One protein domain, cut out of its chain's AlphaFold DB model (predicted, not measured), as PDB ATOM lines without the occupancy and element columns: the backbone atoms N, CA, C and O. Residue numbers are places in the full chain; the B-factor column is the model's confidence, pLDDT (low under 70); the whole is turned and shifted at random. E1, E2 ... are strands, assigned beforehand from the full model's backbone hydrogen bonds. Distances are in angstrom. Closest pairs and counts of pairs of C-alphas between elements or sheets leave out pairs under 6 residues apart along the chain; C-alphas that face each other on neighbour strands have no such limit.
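What this domain is: This is residues 219 to 287 of the 287 residues of an uncharacterized protein of Verrucomicrobia bacterium (UniProt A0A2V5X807). Two antiparallel sheets, E1-E2-E5 and E4-E3-E6, stand partly face to face as a sandwich, their strands crossed at 46 degrees, with E1 reaching beyond the second sheet. The 69 printed residues hold six named strands, E1 to E6 in chain order, and no named helix: all strand. The whole is compact, radius of gyration of the C-alphas 12.2 A, spanning 33 by 28 by 19 A.

How they stand to each other: Start at E1, residues 219 to 224, a hairpin with E2, residues 227 to 233; within hydrogen-bond range are N 222 and O 229, 2.9 A. E2 also neighbours E5, residues 266 to 271: N 230 and O 269, 2.9 A. In the strongly twisted second sheet, E3, residues 239 to 245, forms a hairpin with E4, residues 254 to 261: N 256 and O 242, 2.8 A. E4 bends by 62 degrees at residue 258. E3 also neighbours E6, residues 280 to 286: N 243 and O 282, 2.9 A.

Where its parts are: Find C-alpha 219 at (-6.605, -21.380, -19.493), where E1 begins; E6 ends at C-alpha 286, (-25.698, -22.063, -23.962). E3 runs 20.5 A, E2 20.0 A.

The domain as a whole: The printed part has no cut and no long link. Residues 276 and 287 have pLDDT under 70.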
ATOM      1  N   GLN A 219      -7.783 -20.610 -19.896       92.25
ATOM      2  CA  GLN A 219      -6.605 -21.380 -19.493       92.25
ATOM      3  C   GLN A 219      -5.439 -21.197 -20.469       92.25
ATOM      4  O   GLN A 219      -4.279 -21.346 -20.090       92.25
ATOM      5  N   GLY A 220      -5.731 -20.871 -21.731       91.81
ATOM      6  CA  GLY A 220      -4.707 -20.654 -22.743       91.81
ATOM      7  C   GLY A 220      -5.240 -19.959 -23.987       91.81
ATOM      8  O   GLY A 220      -6.364 -20.202 -24.423       91.81
ATOM      9  N   ILE A 221      -4.404 -19.107 -24.577       92.56
ATOM     10  CA  ILE A 221      -4.612 -18.545 -25.909       92.56
ATOM     11  C   ILE A 221      -3.305 -18.650 -26.687       92.56
ATOM     12  O   ILE A 221      -2.239 -18.283 -26.190       92.56
ATOM     13  N   SER A 222      -3.369 -19.170 -27.907       92.31
ATOM     14  CA  SER A 222      -2.213 -19.230 -28.800       92.31
ATOM     15  C   SER A 222      -2.625 -18.907 -30.226       92.31
ATOM     16  O   SER A 222      -3.770 -19.113 -30.617       92.31
ATOM     17  N   VAL A 223      -1.690 -18.364 -31.003       89.88
ATOM     18  CA  VAL A 223      -1.916 -18.031 -32.410       89.88
ATOM     19  C   VAL A 223      -0.905 -18.793 -33.247       89.88
ATOM     20  O   VAL A 223       0.301 -18.647 -33.056       89.88
ATOM     21  N   SER A 224      -1.389 -19.599 -34.188       89.38
ATOM     22  CA  SER A 224      -0.547 -20.308 -35.152       89.38
ATOM     23  C   SER A 224      -1.277 -20.434 -36.486       89.38
ATOM     24  O   SER A 224      -2.495 -20.568 -36.513       89.38
ATOM     25  N   ASN A 225      -0.561 -20.342 -37.612       87.19
ATOM     26  CA  ASN A 225      -1.143 -20.493 -38.957       87.19
ATOM     27  C   ASN A 225      -2.416 -19.652 -39.211       87.19
ATOM     28  O   ASN A 225      -3.339 -20.110 -39.877       87.19
ATOM     29  N   ARG A 226      -2.461 -18.414 -38.690       84.94
ATOM     30  CA  ARG A 226      -3.628 -17.503 -38.740       84.94
ATOM     31  C   ARG A 226      -4.890 -18.015 -38.029       84.94
ATOM     32  O   ARG A 226      -5.954 -17.444 -38.225       84.94
ATOM     33  N   ALA A 227      -4.777 -19.032 -37.183       89.81
ATOM     34  CA  ALA A 227      -5.832 -19.482 -36.290       89.81
ATOM     35  C   ALA A 227      -5.470 -19.158 -34.837       89.81
ATOM     36  O   ALA A 227      -4.318 -19.287 -34.415       89.81
ATOM     37  N   VAL A 228      -6.470 -18.728 -34.079       91.88
ATOM     38  CA  VAL A 228      -6.412 -18.530 -32.636       91.88
ATOM     39  C   VAL A 228      -6.965 -19.789 -31.982       91.88
ATOM     40  O   VAL A 228      -8.141 -20.100 -32.154       91.88
ATOM     41  N   SER A 229      -6.132 -20.514 -31.244       92.81
ATOM     42  CA  SER A 229      -6.567 -21.604 -30.371       92.81
ATOM     43  C   SER A 229      -6.845 -21.038 -28.989       92.81
ATOM     44  O   SER A 229      -5.984 -20.371 -28.409       92.81
ATOM     45  N   ILE A 230      -8.040 -21.291 -28.473       95.25
ATOM     46  CA  ILE A 230      -8.509 -20.768 -27.192       95.25
ATOM     47  C   ILE A 230      -8.952 -21.946 -26.341       95.25
ATOM     48  O   ILE A 230      -9.768 -22.750 -26.787       95.25
ATOM     49  N   THR A 231      -8.434 -22.015 -25.122       94.94
ATOM     50  CA  THR A 231      -8.747 -23.052 -24.141       94.94
ATOM     51  C   THR A 231      -9.346 -22.410 -22.899       94.94
ATOM     52  O   THR A 231      -8.805 -21.425 -22.390       94.94
ATOM     53  N   TRP A 232     -10.445 -22.963 -22.391       92.31
ATOM     54  CA  TRP A 232     -11.100 -22.492 -21.171       92.31
ATOM     55  C   TRP A 232     -11.514 -23.636 -20.249       92.31
ATOM     56  O   TRP A 232     -11.720 -24.770 -20.687       92.31
ATOM     57  N   SER A 233     -11.676 -23.322 -18.963       87.88
ATOM     58  CA  SER A 233     -12.259 -24.243 -17.991       87.88
ATOM     59  C   SER A 233     -13.730 -24.487 -18.314       87.88
ATOM     60  O   SER A 233     -14.501 -23.534 -18.448       87.88
ATOM     61  N   ALA A 234     -14.143 -25.743 -18.366       87.06
ATOM     62  CA  ALA A 234     -15.506 -26.130 -18.681       87.06
ATOM     63  C   ALA A 234     -16.026 -27.166 -17.683       87.06
ATOM     64  O   ALA A 234     -15.281 -27.750 -16.904       87.06
ATOM     65  N   ILE A 235     -17.330 -27.397 -17.728       81.31
ATOM     66  CA  ILE A 235     -17.996 -28.442 -16.950       81.31
ATOM     67  C   ILE A 235     -18.499 -29.503 -17.918       81.31
ATOM     68  O   ILE A 235     -19.301 -29.151 -18.791       81.31
ATOM     69  N   PRO A 236     -18.068 -30.773 -17.785       84.38
ATOM     70  CA  PRO A 236     -18.541 -31.857 -18.633       84.38
ATOM     71  C   PRO A 236     -20.074 -31.914 -18.721       84.38
ATOM     72  O   PRO A 236     -20.783 -31.781 -17.724       84.38
ATOM     73  N   GLY A 237     -20.591 -32.097 -19.935       79.12
ATOM     74  CA  GLY A 237     -22.025 -32.150 -20.227       79.12
ATOM     75  C   GLY A 237     -22.707 -30.788 -20.404       79.12
ATOM     76  O   GLY A 237     -23.860 -30.756 -20.831       79.12
ATOM     77  N   LEU A 238     -22.026 -29.670 -20.120       83.31
ATOM     78  CA  LEU A 238     -22.510 -28.330 -20.466       83.31
ATOM     79  C   LEU A 238     -22.076 -27.919 -21.877       83.31
ATOM     80  O   LEU A 238     -21.041 -28.361 -22.380       83.31
ATOM     81  N   LYS A 239     -22.881 -27.066 -22.515       89.25
ATOM     82  CA  LYS A 239     -22.642 -26.551 -23.864       89.25
ATOM     83  C   LYS A 239     -22.209 -25.089 -23.803       89.25
ATOM     84  O   LYS A 239     -22.818 -24.287 -23.102       89.25
ATOM     85  N   TYR A 240     -21.166 -24.747 -24.547       91.62
ATOM     86  CA  TYR A 240     -20.558 -23.421 -24.555       91.62
ATOM     87  C   TYR A 240     -20.505 -22.859 -25.970       91.62
ATOM     88  O   TYR A 240     -20.290 -23.602 -26.927       91.62
ATOM     89  N   ARG A 241     -20.634 -21.541 -26.092       93.44
ATOM     90  CA  ARG A 241     -20.390 -20.796 -27.325       93.44
ATOM     91  C   ARG A 241     -19.241 -19.835 -27.104       93.44
ATOM     92  O   ARG A 241     -19.230 -19.080 -26.130       93.44
ATOM     93  N   LEU A 242     -18.275 -19.878 -28.012       94.75
ATOM     94  CA  LEU A 242     -17.262 -18.842 -28.102       94.75
ATOM     95  C   LEU A 242     -17.837 -17.701 -28.940       94.75
ATOM     96  O   LEU A 242     -18.450 -17.926 -29.981       94.75
ATOM     97  N   GLU A 243     -17.622 -16.475 -28.496       94.75
ATOM     98  CA  GLU A 243     -18.018 -15.288 -29.235       94.75
ATOM     99  C   GLU A 243     -16.839 -14.331 -29.351       94.75
ATOM    100  O   GLU A 243     -15.967 -14.287 -28.473       94.75
ATOM    101  N   HIS A 244     -16.822 -13.537 -30.420       93.94
ATOM    102  CA  HIS A 244     -15.790 -12.534 -30.636       93.94
ATOM    103  C   HIS A 244     -16.341 -11.165 -31.027       93.94
ATOM    104  O   HIS A 244     -17.450 -11.027 -31.537       93.94
ATOM    105  N   LYS A 245     -15.512 -10.141 -30.836       94.50
ATOM    106  CA  LYS A 245     -15.682  -8.807 -31.422       94.50
ATOM    107  C   LYS A 245     -14.323  -8.195 -31.753       94.50
ATOM    108  O   LYS A 245     -13.314  -8.620 -31.205       94.50
ATOM    109  N   GLN A 246     -14.273  -7.232 -32.664       93.00
ATOM    110  CA  GLN A 246     -13.026  -6.619 -33.150       93.00
ATOM    111  C   GLN A 246     -12.658  -5.321 -32.417       93.00
ATOM    112  O   GLN A 246     -11.512  -4.886 -32.466       93.00
ATOM    113  N   SER A 247     -13.611  -4.706 -31.712       90.81
ATOM    114  CA  SER A 247     -13.380  -3.519 -30.883       90.81
ATOM    115  C   SER A 247     -14.152  -3.611 -29.568       90.81
ATOM    116  O   SER A 247     -15.239  -4.191 -29.506       90.81
ATOM    117  N   LEU A 248     -13.615  -3.009 -28.505       90.44
ATOM    118  CA  LEU A 248     -14.324  -2.889 -27.231       90.44
ATOM    119  C   LEU A 248     -15.581  -2.016 -27.342       90.44
ATOM    120  O   LEU A 248     -16.543  -2.296 -26.626       90.44
ATOM    121  N   ASP A 249     -15.619  -1.077 -28.291       93.19
ATOM    122  CA  ASP A 249     -16.753  -0.172 -28.525       93.19
ATOM    123  C   ASP A 249     -17.914  -0.832 -29.289       93.19
ATOM    124  O   ASP A 249     -19.018  -0.290 -29.346       93.19
ATOM    125  N   GLN A 250     -17.695  -2.012 -29.883       93.75
ATOM    126  CA  GLN A 250     -18.780  -2.775 -30.501       93.75
ATOM    127  C   GLN A 250     -19.750  -3.270 -29.422       93.75
ATOM    128  O   GLN A 250     -19.347  -3.921 -28.450       93.75
ATOM    129  N   THR A 251     -21.035  -2.974 -29.627       92.12
ATOM    130  CA  THR A 251     -22.127  -3.364 -28.723       92.12
ATOM    131  C   THR A 251     -22.461  -4.847 -28.826       92.12
ATOM    132  O   THR A 251     -22.796  -5.472 -27.823       92.12
ATOM    133  N   ASN A 252     -22.351  -5.411 -30.029       94.56
ATOM    134  CA  ASN A 252     -22.761  -6.779 -30.321       94.56
ATOM    135  C   ASN A 252     -21.543  -7.701 -30.426       94.56
ATOM    136  O   ASN A 252     -20.493  -7.307 -30.937       94.56
ATOM    137  N   TRP A 253     -21.720  -8.933 -29.965       95.50
ATOM    138  CA  TRP A 253     -20.779 -10.032 -30.144       95.50
ATOM    139  C   TRP A 253     -21.192 -10.879 -31.355       95.50
ATOM    140  O   TRP A 253     -22.369 -10.911 -31.714       95.50
ATOM    141  N   SER A 254     -20.225 -11.528 -32.000       94.69
ATOM    142  CA  SER A 254     -20.448 -12.459 -33.110       94.69
ATOM    143  C   SER A 254     -20.145 -13.891 -32.683       94.69
ATOM    144  O   SER A 254     -19.107 -14.151 -32.068       94.69
ATOM    145  N   ASP A 255     -21.042 -14.806 -33.039       94.94
ATOM    146  CA  ASP A 255     -20.968 -16.219 -32.670       94.94
ATOM    147  C   ASP A 255     -19.877 -16.956 -33.454       94.94
ATOM    148  O   ASP A 255     -19.799 -16.859 -34.680       94.94
ATOM    149  N   ILE A 256     -19.076 -17.758 -32.751       93.50
ATOM    150  CA  ILE A 256     -18.159 -18.732 -33.350       93.50
ATOM    151  C   ILE A 256     -18.814 -20.101 -33.213       93.50
ATOM    152  O   ILE A 256     -18.813 -20.709 -32.144       93.50
ATOM    153  N   LEU A 257     -19.413 -20.555 -34.312       93.19
ATOM    154  CA  LEU A 257     -20.117 -21.830 -34.402       93.19
ATOM    155  C   LEU A 257     -19.176 -22.964 -34.852       93.19
ATOM    156  O   LEU A 257     -18.227 -22.707 -35.597       93.19
ATOM    157  N   PRO A 258     -19.469 -24.227 -34.490       94.31
ATOM    158  CA  PRO A 258     -20.617 -24.680 -33.698       94.31
ATOM    159  C   PRO A 258     -20.420 -24.502 -32.186       94.31
ATOM    160  O   PRO A 258     -19.300 -24.369 -31.699       94.31
ATOM    161  N   ASP A 259     -21.522 -24.579 -31.440       94.62
ATOM    162  CA  ASP A 259     -21.467 -24.704 -29.984       94.62
ATOM    163  C   ASP A 259     -20.711 -25.978 -29.574       94.62
ATOM    164  O   ASP A 259     -20.857 -27.039 -30.192       94.62
ATOM    165  N   VAL A 260     -19.945 -25.890 -28.490       93.19
ATOM    166  CA  VAL A 260     -19.093 -26.975 -28.003       93.19
ATOM    167  C   VAL A 260     -19.695 -27.595 -26.748       93.19
ATOM    168  O   VAL A 260     -19.773 -26.960 -25.696       93.19
ATOM    169  N   THR A 261     -20.092 -28.865 -26.835       92.25
ATOM    170  CA  THR A 261     -20.433 -29.662 -25.649       92.25
ATOM    171  C   THR A 261     -19.151 -30.125 -24.971       92.25
ATOM    172  O   THR A 261     -18.392 -30.915 -25.537       92.25
ATOM    173  N   ALA A 262     -18.917 -29.661 -23.746       89.25
ATOM    174  CA  ALA A 262     -17.752 -30.033 -22.965       89.25
ATOM    175  C   ALA A 262     -17.777 -31.527 -22.626       89.25
ATOM    176  O   ALA A 262     -18.756 -32.048 -22.087       89.25
ATOM    177  N   ARG A 263     -16.682 -32.221 -22.934       89.69
ATOM    178  CA  ARG A 263     -16.477 -33.641 -22.593       89.69
ATOM    179  C   ARG A 263     -15.497 -33.837 -21.440       89.69
ATOM    180  O   ARG A 263     -15.401 -34.936 -20.911       89.69
ATOM    181  N   ALA A 264     -14.785 -32.778 -21.074       87.19
ATOM    182  CA  ALA A 264     -13.764 -32.750 -20.042       87.19
ATOM    183  C   ALA A 264     -13.817 -31.400 -19.295       87.19
ATOM    184  O   ALA A 264     -14.477 -30.472 -19.777       87.19
ATOM    185  N   PRO A 265     -13.113 -31.265 -18.155       85.75
ATOM    186  CA  PRO A 265     -13.012 -30.009 -17.404       85.75
ATOM    187  C   PRO A 265     -12.314 -28.849 -18.142       85.75
ATOM    188  O   PRO A 265     -12.213 -27.738 -17.623       85.75
ATOM    189  N   SER A 266     -11.806 -29.099 -19.348       90.62
ATOM    190  CA  SER A 266     -11.198 -28.113 -20.235       90.62
ATOM    191  C   SER A 266     -11.703 -28.342 -21.656       90.62
ATOM    192  O   SER A 266     -11.887 -29.488 -22.077       90.62
ATOM    193  N   VAL A 267     -11.961 -27.251 -22.371       92.19
ATOM    194  CA  VAL A 267     -12.367 -27.258 -23.778       92.19
ATOM    195  C   VAL A 267     -11.436 -26.348 -24.553       92.19
ATOM    196  O   VAL A 267     -11.170 -25.227 -24.122       92.19
ATOM    197  N   ASP A 268     -10.986 -26.816 -25.711       92.56
ATOM    198  CA  ASP A 268     -10.297 -26.019 -26.711       92.56
ATOM    199  C   ASP A 268     -11.164 -25.821 -27.964       92.56
ATOM    200  O   ASP A 268     -11.930 -26.694 -28.373       92.56
ATOM    201  N   THR A 269     -11.050 -24.646 -28.579       93.31
ATOM    202  CA  THR A 269     -11.601 -24.376 -29.908       93.31
ATOM    203  C   THR A 269     -10.635 -23.536 -30.726       93.31
ATOM    204  O   THR A 269      -9.705 -22.924 -30.191       93.31
ATOM    205  N   THR A 270     -10.863 -23.487 -32.037       91.88
ATOM    206  CA  THR A 270     -10.080 -22.659 -32.954       91.88
ATOM    207  C   THR A 270     -10.955 -21.642 -33.668       91.88
ATOM    208  O   THR A 270     -12.070 -21.935 -34.088       91.88
ATOM    209  N   PHE A 271     -10.427 -20.432 -33.815       91.56
ATOM    210  CA  PHE A 271     -11.034 -19.345 -34.569       91.56
ATOM    211  C   PHE A 271     -10.039 -18.831 -35.605       91.56
ATOM    212  O   PHE A 271      -8.949 -18.384 -35.252       91.56
ATOM    213  N   ALA A 272     -10.402 -18.886 -36.883       91.38
ATOM    214  CA  ALA A 272      -9.578 -18.386 -37.979       91.38
ATOM    215  C   ALA A 272     -10.199 -17.093 -38.536       91.38
ATOM    216  O   ALA A 272     -11.155 -17.178 -39.304       91.38
ATOM    217  N   PRO A 273      -9.715 -15.900 -38.139       83.38
ATOM    218  CA  PRO A 273     -10.247 -14.649 -38.660       83.38
ATOM    219  C   PRO A 273      -9.857 -14.419 -40.125       83.38
ATOM    220  O   PRO A 273      -8.724 -14.676 -40.534       83.38
ATOM    221  N   ASP A 274     -10.769 -13.814 -40.888       79.06
ATOM    222  CA  ASP A 274     -10.561 -13.457 -42.302       79.06
ATOM    223  C   ASP A 274      -9.506 -12.349 -42.505       79.06
ATOM    224  O   ASP A 274      -9.015 -12.132 -43.615       79.06
ATOM    225  N   SER A 275      -9.140 -11.629 -41.438       75.12
ATOM    226  CA  SER A 275      -8.124 -10.570 -41.452       75.12
ATOM    227  C   SER A 275      -7.320 -10.541 -40.150       75.12
ATOM    228  O   SER A 275      -7.781 -11.001 -39.110       75.12
ATOM    229  N   SER A 276      -6.105  -9.982 -40.179       66.81
ATOM    230  CA  SER A 276      -5.226  -9.893 -39.000       66.81
ATOM    231  C   SER A 276      -5.565  -8.705 -38.087       66.81
ATOM    232  O   SER A 276      -4.677  -7.952 -37.681       66.81
ATOM    233  N   THR A 277      -6.846  -8.485 -37.807       79.31
ATOM    234  CA  THR A 277      -7.296  -7.457 -36.862       79.31
ATOM    235  C   THR A 277      -7.219  -7.958 -35.425       79.31
ATOM    236  O   THR A 277      -7.110  -9.155 -35.176       79.31
ATOM    237  N   GLN A 278      -7.281  -7.047 -34.457       88.56
ATOM    238  CA  GLN A 278      -7.474  -7.429 -33.062       88.56
ATOM    239  C   GLN A 278      -8.851  -8.086 -32.882       88.56
ATOM    240  O   GLN A 278      -9.826  -7.671 -33.504       88.56
ATOM    241  N   HIS A 279      -8.923  -9.096 -32.016       91.81
ATOM    242  CA  HIS A 279     -10.171  -9.711 -31.578       91.81
ATOM    243  C   HIS A 279     -10.198  -9.797 -30.049       91.81
ATOM    244  O   HIS A 279      -9.176 -10.033 -29.405       91.81
ATOM    245  N   PHE A 280     -11.386  -9.617 -29.487       93.19
ATOM    246  CA  PHE A 280     -11.732  -9.846 -28.092       93.19
ATOM    247  C   PHE A 280     -12.674 -11.036 -28.043       93.19
ATOM    248  O   PHE A 280     -13.537 -11.152 -28.911       93.19
ATOM    249  N   PHE A 281     -12.525 -11.881 -27.029       93.31
ATOM    250  CA  PHE A 281     -13.278 -13.123 -26.904       93.31
ATOM    251  C   PHE A 281     -14.039 -13.165 -25.587       93.31
ATOM    252  O   PHE A 281     -13.580 -12.633 -24.574       93.31
ATOM    253  N   ARG A 282     -15.185 -13.838 -25.598       92.06
ATOM    254  CA  ARG A 282     -15.856 -14.314 -24.389       92.06
ATOM    255  C   ARG A 282     -16.414 -15.704 -24.641       92.06
ATOM    256  O   ARG A 282     -16.701 -16.061 -25.779       92.06
ATOM    257  N   VAL A 283     -16.591 -16.457 -23.568       91.38
ATOM    258  CA  VAL A 283     -17.291 -17.739 -23.601       91.38
ATOM    259  C   VAL A 283     -18.609 -17.565 -22.869       91.38
ATOM    260  O   VAL A 283     -18.642 -17.024 -21.763       91.38
ATOM    261  N   VAL A 284     -19.690 -18.026 -23.485       87.50
ATOM    262  CA  VAL A 284     -21.020 -18.034 -22.881       87.50
ATOM    263  C   VAL A 284     -21.516 -19.467 -22.743       87.50
ATOM    264  O   VAL A 284     -21.245 -20.323 -23.586       87.50
ATOM    265  N   LEU A 285     -22.224 -19.737 -21.650       83.25
ATOM    266  CA  LEU A 285     -22.967 -20.979 -21.479       83.25
ATOM    267  C   LEU A 285     -24.236 -20.906 -22.339       83.25
ATOM    268  O   LEU A 285     -24.944 -19.900 -22.297       83.25
ATOM    269  N   VAL A 286     -24.514 -21.958 -23.101       84.06
ATOM    270  CA  VAL A 286     -25.698 -22.063 -23.962       84.06
ATOM    271  C   VAL A 286     -26.693 -23.036 -23.319       84.06
ATOM    272  O   VAL A 286     -26.241 -24.035 -22.748       84.06
ATOM    273  N   PRO A 287     -28.012 -22.762 -23.395       68.38
ATOM    274  CA  PRO A 287     -29.048 -23.699 -22.966       68.38
ATOM    275  C   PRO A 287     -28.935 -25.096 -23.600       68.38
ATOM    276  O   PRO A 287     -28.519 -25.214 -24.784       68.38
TER     277      PRO A 287